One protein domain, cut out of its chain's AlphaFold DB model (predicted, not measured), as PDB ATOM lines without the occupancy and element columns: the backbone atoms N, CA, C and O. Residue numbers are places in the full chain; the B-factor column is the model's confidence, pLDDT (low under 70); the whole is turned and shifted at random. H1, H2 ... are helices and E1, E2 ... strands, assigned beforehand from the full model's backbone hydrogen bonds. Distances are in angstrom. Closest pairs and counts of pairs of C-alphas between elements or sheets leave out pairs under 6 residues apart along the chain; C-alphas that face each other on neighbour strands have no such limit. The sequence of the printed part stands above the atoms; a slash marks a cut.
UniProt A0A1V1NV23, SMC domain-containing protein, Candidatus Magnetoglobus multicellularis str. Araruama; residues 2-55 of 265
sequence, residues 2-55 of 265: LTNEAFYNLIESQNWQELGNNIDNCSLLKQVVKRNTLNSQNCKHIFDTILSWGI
ATOM      1  N   LEU A   2      58.470  92.834 120.203       67.81
ATOM      2  CA  LEU A   2      58.577  94.130 120.878       67.81
ATOM      3  C   LEU A   2      58.414  95.204 119.804       67.81
ATOM      4  O   LEU A   2      59.166  95.212 118.829       67.81
ATOM      5  N   THR A   3      57.397  96.049 119.941       74.62
ATOM      6  CA  THR A   3      57.112  97.127 118.988       74.62
ATOM      7  C   THR A   3      57.249  98.483 119.660       74.62
ATOM      8  O   THR A   3      56.951  98.618 120.843       74.62
ATOM      9  N   ASN A   4      57.676  99.480 118.890       78.81
ATOM     10  CA  ASN A   4      57.858 100.868 119.296       78.81
ATOM     11  C   ASN A   4      58.753 101.006 120.536       78.81
ATOM     12  O   ASN A   4      58.456 101.788 121.437       78.81
ATOM     13  N   GLU A   5      59.849 100.237 120.603       82.56
ATOM     14  CA  GLU A   5      60.852 100.469 121.642       82.56
ATOM     15  C   GLU A   5      61.360 101.904 121.487       82.56
ATOM     16  O   GLU A   5      61.738 102.317 120.393       82.56
ATOM     17  N   ALA A   6      61.359 102.666 122.572       83.56
ATOM     18  CA  ALA A   6      61.819 104.044 122.600       83.56
ATOM     19  C   ALA A   6      62.431 104.347 123.966       83.56
ATOM     20  O   ALA A   6      62.123 103.689 124.962       83.56
ATOM     21  N   PHE A   7      63.293 105.352 124.023       80.44
ATOM     22  CA  PHE A   7      63.823 105.864 125.280       80.44
ATOM     23  C   PHE A   7      63.797 107.386 125.293       80.44
ATOM     24  O   PHE A   7      63.863 108.029 124.250       80.44
ATOM     25  N   TYR A   8      63.714 107.970 126.482       79.62
ATOM     26  CA  TYR A   8      63.755 109.418 126.632       79.62
ATOM     27  C   TYR A   8      65.206 109.890 126.798       79.62
ATOM     28  O   TYR A   8      65.911 109.443 127.705       79.62
ATOM     29  N   ASN A   9      65.678 110.768 125.909       73.25
ATOM     30  CA  ASN A   9      67.047 111.288 125.943       73.25
ATOM     31  C   ASN A   9      67.126 112.522 126.851       73.25
ATOM     32  O   ASN A   9      66.647 113.591 126.486       73.25
ATOM     33  N   LEU A  10      67.768 112.381 128.013       65.50
ATOM     34  CA  LEU A  10      67.931 113.465 128.991       65.50
ATOM     35  C   LEU A  10      69.141 114.379 128.729       65.50
ATOM     36  O   LEU A  10      69.224 115.444 129.336       65.50
ATOM     37  N   ILE A  11      70.080 113.974 127.868       66.94
ATOM     38  CA  ILE A  11      71.385 114.639 127.710       66.94
ATOM     39  C   ILE A  11      71.375 115.645 126.558       66.94
ATOM     40  O   ILE A  11      71.903 116.742 126.707       66.94
ATOM     41  N   GLU A  12      70.788 115.288 125.415       67.06
ATOM     42  CA  GLU A  12      70.863 116.119 124.207       67.06
ATOM     43  C   GLU A  12      69.548 116.837 123.914       67.06
ATOM     44  O   GLU A  12      69.502 118.061 123.840       67.06
ATOM     45  N   SER A  13      68.473 116.070 123.722       67.50
ATOM     46  CA  SER A  13      67.279 116.549 123.021       67.50
ATOM     47  C   SER A  13      66.012 116.633 123.872       67.50
ATOM     48  O   SER A  13      65.014 117.150 123.376       67.50
ATOM     49  N   GLN A  14      66.026 116.137 125.119       78.69
ATOM     50  CA  GLN A  14      64.862 116.102 126.028       78.69
ATOM     51  C   GLN A  14      63.575 115.639 125.326       78.69
ATOM     52  O   GLN A  14      62.492 116.208 125.482       78.69
ATOM     53  N   ASN A  15      63.697 114.597 124.508       82.44
ATOM     54  CA  ASN A  15      62.601 114.031 123.736       82.44
ATOM     55  C   ASN A  15      62.684 112.501 123.704       82.44
ATOM     56  O   ASN A  15      63.705 111.898 124.048       82.44
ATOM     57  N   TRP A  16      61.580 111.875 123.300       82.44
ATOM     58  CA  TRP A  16      61.541 110.445 123.025       82.44
ATOM     59  C   TRP A  16      62.297 110.143 121.730       82.44
ATOM     60  O   TRP A  16      62.044 110.762 120.697       82.44
ATOM     61  N   GLN A  17      63.216 109.183 121.794       82.50
ATOM     62  CA  GLN A  17      63.922 108.621 120.651       82.50
ATOM     63  C   GLN A  17      63.446 107.189 120.423       82.50
ATOM     64  O   GLN A  17      63.612 106.323 121.286       82.50
ATOM     65  N   GLU A  18      62.864 106.937 119.255       85.12
ATOM     66  CA  GLU A  18      62.426 105.601 118.864       85.12
ATOM     67  C   GLU A  18      63.617 104.740 118.424       85.12
ATOM     68  O   GLU A  18      64.450 105.138 117.610       85.12
ATOM     69  N   LEU A  19      63.685 103.533 118.973       82.00
ATOM     70  CA  LEU A  19      64.566 102.447 118.551       82.00
ATOM     71  C   LEU A  19      63.904 101.601 117.455       82.00
ATOM     72  O   LEU A  19      64.604 101.077 116.591       82.00
ATOM     73  N   GLY A  20      62.571 101.495 117.473       81.69
ATOM     74  CA  GLY A  20      61.765 100.824 116.453       81.69
ATOM     75  C   GLY A  20      61.206  99.470 116.896       81.69
ATOM     76  O   GLY A  20      60.986  99.217 118.080       81.69
ATOM     77  N   ASN A  21      60.941  98.597 115.922       80.38
ATOM     78  CA  ASN A  21      60.328  97.284 116.135       80.38
ATOM     79  C   ASN A  21      61.369  96.170 116.035       80.38
ATOM     80  O   ASN A  21      62.217  96.201 115.142       80.38
ATOM     81  N   ASN A  22      61.257  95.143 116.880       73.62
ATOM     82  CA  ASN A  22      62.024  93.914 116.719       73.62
ATOM     83  C   ASN A  22      61.134  92.669 116.649       73.62
ATOM     84  O   ASN A  22      60.327  92.371 117.536       73.62
ATOM     85  N   ILE A  23      61.344  91.922 115.570       66.31
ATOM     86  CA  ILE A  23      60.624  90.702 115.214       66.31
ATOM     87  C   ILE A  23      61.145  89.515 116.045       66.31
ATOM     88  O   ILE A  23      60.368  88.635 116.407       66.31
ATOM     89  N   ASP A  24      62.411  89.549 116.474       74.06
ATOM     90  CA  ASP A  24      63.102  88.412 117.104       74.06
ATOM     91  C   ASP A  24      62.910  88.319 118.632       74.06
ATOM     92  O   ASP A  24      63.680  87.647 119.322       74.06
ATOM     93  N   ASN A  25      61.937  89.044 119.205       67.12
ATOM     94  CA  ASN A  25      61.726  89.181 120.662       67.12
ATOM     95  C   ASN A  25      62.967  89.638 121.464       67.12
ATOM     96  O   ASN A  25      62.984  89.575 122.693       67.12
ATOM     97  N   CYS A  26      64.014  90.117 120.796       71.69
ATOM     98  CA  CYS A  26      65.204  90.653 121.439       71.69
ATOM     99  C   CYS A  26      65.073  92.171 121.574       71.69
ATOM    100  O   CYS A  26      64.825  92.844 120.585       71.69
ATOM    101  N   SER A  27      65.307  92.733 122.758       81.38
ATOM    102  CA  SER A  27      65.250  94.193 122.912       81.38
ATOM    103  C   SER A  27      66.298  94.905 122.042       81.38
ATOM    104  O   SER A  27      67.485  94.548 122.063       81.38
ATOM    105  N   LEU A  28      65.873  95.931 121.301       82.12
ATOM    106  CA  LEU A  28      66.751  96.831 120.547       82.12
ATOM    107  C   LEU A  28      67.659  97.637 121.475       82.12
ATOM    108  O   LEU A  28      68.830  97.834 121.148       82.12
ATOM    109  N   LEU A  29      67.179  97.999 122.669       82.81
ATOM    110  CA  LEU A  29      67.989  98.638 123.712       82.81
ATOM    111  C   LEU A  29      69.240  97.802 124.022       82.81
ATOM    112  O   LEU A  29      70.366  98.299 123.977       82.81
ATOM    113  N   LYS A  30      69.061  96.492 124.235       82.06
ATOM    114  CA  LYS A  30      70.165  95.548 124.485       82.06
ATOM    115  C   LYS A  30      71.154  95.495 123.319       82.06
ATOM    116  O   LYS A  30      72.356  95.336 123.537       82.06
ATOM    117  N   GLN A  31      70.673  95.597 122.080       80.81
ATOM    118  CA  GLN A  31      71.542  95.599 120.900       80.81
ATOM    119  C   GLN A  31      72.356  96.892 120.792       80.81
ATOM    120  O   GLN A  31      73.555  96.820 120.528       80.81
ATOM    121  N   VAL A  32      71.733  98.049 121.037       81.38
ATOM    122  CA  VAL A  32      72.399  99.361 121.035       81.38
ATOM    123  C   VAL A  32      73.513  99.406 122.081       81.38
ATOM    124  O   VAL A  32      74.636  99.791 121.762       81.38
ATOM    125  N   VAL A  33      73.246  98.911 123.294       81.44
ATOM    126  CA  VAL A  33      74.254  98.824 124.364       81.44
ATOM    127  C   VAL A  33      75.421  97.919 123.967       81.44
ATOM    128  O   VAL A  33      76.575  98.296 124.143       81.44
ATOM    129  N   LYS A  34      75.151  96.748 123.371       81.31
ATOM    130  CA  LYS A  34      76.207  95.823 122.919       81.31
ATOM    131  C   LYS A  34      77.064  96.378 121.780       81.31
ATOM    132  O   LYS A  34      78.252  96.080 121.727       81.31
ATOM    133  N   ARG A  35      76.464  97.126 120.850       80.38
ATOM    134  CA  ARG A  35      77.151  97.684 119.671       80.38
ATOM    135  C   ARG A  35      77.911  98.979 119.970       80.38
ATOM    136  O   ARG A  35      78.705  99.394 119.135       80.38
ATOM    137  N   ASN A  36      77.688  99.581 121.139       72.94
ATOM    138  CA  ASN A  36      78.367 100.788 121.613       72.94
ATOM    139  C   ASN A  36      78.300 101.971 120.615       72.94
ATOM    140  O   ASN A  36      79.306 102.618 120.334       72.94
ATOM    141  N   THR A  37      77.119 102.217 120.035       70.75
ATOM    142  CA  THR A  37      76.858 103.323 119.087       70.75
ATOM    143  C   THR A  37      76.688 104.677 119.800       70.75
ATOM    144  O   THR A  37      76.677 104.717 121.022       70.75
ATOM    145  N   LEU A  38      76.534 105.795 119.070       59.84
ATOM    146  CA  LEU A  38      76.457 107.157 119.648       59.84
ATOM    147  C   LEU A  38      75.446 107.313 120.809       59.84
ATOM    148  O   LEU A  38      75.738 107.997 121.781       59.84
ATOM    149  N   ASN A  39      74.305 106.617 120.759       66.19
ATOM    150  CA  ASN A  39      73.277 106.658 121.812       66.19
ATOM    151  C   ASN A  39      73.546 105.687 122.982       66.19
ATOM    152  O   ASN A  39      72.688 105.505 123.851       66.19
ATOM    153  N   SER A  40      74.704 105.017 123.013       68.00
ATOM    154  CA  SER A  40      74.960 103.906 123.931       68.00
ATOM    155  C   SER A  40      74.943 104.324 125.390       68.00
ATOM    156  O   SER A  40      74.552 103.509 126.210       68.00
ATOM    157  N   GLN A  41      75.308 105.559 125.737       76.12
ATOM    158  CA  GLN A  41      75.421 105.962 127.138       76.12
ATOM    159  C   GLN A  41      74.054 106.068 127.836       76.12
ATOM    160  O   GLN A  41      73.873 105.474 128.898       76.12
ATOM    161  N   ASN A  42      73.073 106.731 127.212       77.88
ATOM    162  CA  ASN A  42      71.691 106.782 127.711       77.88
ATOM    163  C   ASN A  42      71.047 105.393 127.708       77.88
ATOM    164  O   ASN A  42      70.484 104.960 128.713       77.88
ATOM    165  N   CYS A  43      71.192 104.660 126.600       79.94
ATOM    166  CA  CYS A  43      70.661 103.306 126.492       79.94
ATOM    167  C   CYS A  43      71.276 102.364 127.531       79.94
ATOM    168  O   CYS A  43      70.576 101.525 128.087       79.94
ATOM    169  N   LYS A  44      72.573 102.514 127.818       81.50
ATOM    170  CA  LYS A  44      73.293 101.727 128.820       81.50
ATOM    171  C   LYS A  44      72.818 102.067 130.219       81.50
ATOM    172  O   LYS A  44      72.563 101.148 130.976       81.50
ATOM    173  N   HIS A  45      72.618 103.343 130.537       80.56
ATOM    174  CA  HIS A  45      72.061 103.734 131.830       80.56
ATOM    175  C   HIS A  45      70.680 103.111 132.078       80.56
ATOM    176  O   HIS A  45      70.448 102.525 133.133       80.56
ATOM    177  N   ILE A  46      69.781 103.175 131.091       82.69
ATOM    178  CA  ILE A  46      68.446 102.564 131.181       82.69
ATOM    179  C   ILE A  46      68.559 101.043 131.291       82.69
ATOM    180  O   ILE A  46      67.912 100.431 132.134       82.69
ATOM    181  N   PHE A  47      69.403 100.428 130.463       84.06
ATOM    182  CA  PHE A  47      69.611  98.986 130.466       84.06
ATOM    183  C   PHE A  47      70.174  98.487 131.802       84.06
ATOM    184  O   PHE A  47      69.636  97.538 132.365       84.06
ATOM    185  N   ASP A  48      71.203  99.147 132.332       82.94
ATOM    186  CA  ASP A  48      71.811  98.831 133.625       82.94
ATOM    187  C   ASP A  48      70.801  99.041 134.767       82.94
ATOM    188  O   ASP A  48      70.751  98.226 135.686       82.94
ATOM    189  N   THR A  49      69.935 100.060 134.669       82.88
ATOM    190  CA  THR A  49      68.840 100.303 135.625       82.88
ATOM    191  C   THR A  49      67.802  99.181 135.601       82.88
ATOM    192  O   THR A  49      67.420  98.683 136.653       82.88
ATOM    193  N   ILE A  50      67.355  98.739 134.421       84.94
ATOM    194  CA  ILE A  50      66.403  97.620 134.294       84.94
ATOM    195  C   ILE A  50      67.036  96.318 134.798       84.94
ATOM    196  O   ILE A  50      66.380  95.522 135.466       84.94
ATOM    197  N   LEU A  51      68.323  96.097 134.513       83.31
ATOM    198  CA  LEU A  51      69.057  94.943 135.033       83.31
ATOM    199  C   LEU A  51      69.217  94.971 136.555       83.31
ATOM    200  O   LEU A  51      69.365  93.906 137.156       83.31
ATOM    201  N   SER A  52      69.188  96.151 137.178       83.94
ATOM    202  CA  SER A  52      69.223  96.293 138.631       83.94
ATOM    203  C   SER A  52      67.849  96.223 139.291       83.94
ATOM    204  O   SER A  52      67.765  96.493 140.484       83.94
ATOM    205  N   TRP A  53      66.772  95.877 138.578       90.25
ATOM    206  CA  TRP A  53      65.460  95.671 139.196       90.25
ATOM    207  C   TRP A  53      65.403  94.346 139.963       90.25
ATOM    208  O   TRP A  53      65.790  93.289 139.463       90.25
ATOM    209  N   GLY A  54      64.886  94.399 141.188       89.00
ATOM    210  CA  GLY A  54      64.603  93.225 142.004       89.00
ATOM    211  C   GLY A  54      63.152  92.811 141.877       89.00
ATOM    212  O   GLY A  54      62.291  93.433 142.492       89.00
ATOM    213  N   ILE A  55      62.878  91.759 141.111       91.69
ATOM    214  CA  ILE A  55      61.521  91.227 140.957       91.69
ATOM    215  C   ILE A  55      61.355  90.064 141.933       91.69
ATOM    216  O   ILE A  55      61.958  89.012 141.734       91.69
TER     217      ILE A  55
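This is residues 2 to 55 of the 265 residues of the protein "SMC domain-containing protein" of Candidatus Magnetoglobus multicellularis str. Araruama (UniProt A0A1V1NV23). A long two-stranded hairpin, E1 and E2, forms a narrow wall with two helices to one side of it: H1 begins near the hairpin and points away from it, and H2 folds back past the E1 strand at a steep angle to H1. The last stretch, residues 49 to 55, holding the final residues of H2 and the short strand E3, sticks out as a free arm. The printed part has 54 residues, with two named helices and three named strands in the order E1, E2, H1, H2, E3; the one sheet has the order E1 - E2 and is antiparallel, and the class is mixed, helices and strands. The whole is compact, with a radius of gyration of the C-alphas of 11.1 A and spans of 29 by 26 by 20 A.

E1 is residues 2 to 9, from C-alpha 2 at (58.577, 94.130, 120.878), and is 19.8 A long. E2 is residues 15 to 22, 21.3 A long. H1 is residues 28 to 35, 10.5 A long, with C-alpha 28 at (66.751, 96.831, 120.547). H2 is residues 40 to 51, 15.4 A long. E3 is residues 53 to 55, 6.2 A long, and ends with C-alpha 55 at (61.521, 91.227, 140.957).

E1 and E2 are a hairpin, antiparallel neighbours with 156 degrees between their directions. C-alphas 6 and 18 face each other at 4.1 A; N 19 and O 5, at 2.7 A, and N 9 and O 15, at 2.9 A, are within hydrogen-bond range. The closest C-alphas of E2 and H1 are those of Leu 19 and Leu 28, 6.3 A apart; those of E1 and H1 are Glu 5 and Leu 28, 7.0 A apart. H1 and H2 touch, their closest C-alphas being those of Val 33 and Ser 40 at 5.1 A. They run opposite ways at a steep tilt of 60 degrees. The closest C-alphas of E1 and H2 are those of Asn 9 and Asn 42, 6.7 A apart, while H2 and E2 are apart. E3 pairs with no named strand, is apart from E1, E2 and H1, and meets H2 only through their link. In H1 and H2 every O i to N i+4 pair is within hydrogen-bond range.

The C-alphas of Ser 13 and Ile 55 are the two farthest apart, at 31.6 A. The printed part has no cut, and its four links, E1 to E2, E2 to H1, H1 to H2 and H2 to E3, are tight. The mean pLDDT of the printed part is 78.1; residues 2, 10 to 13, 23, 25 and 38 to 40 are under 70.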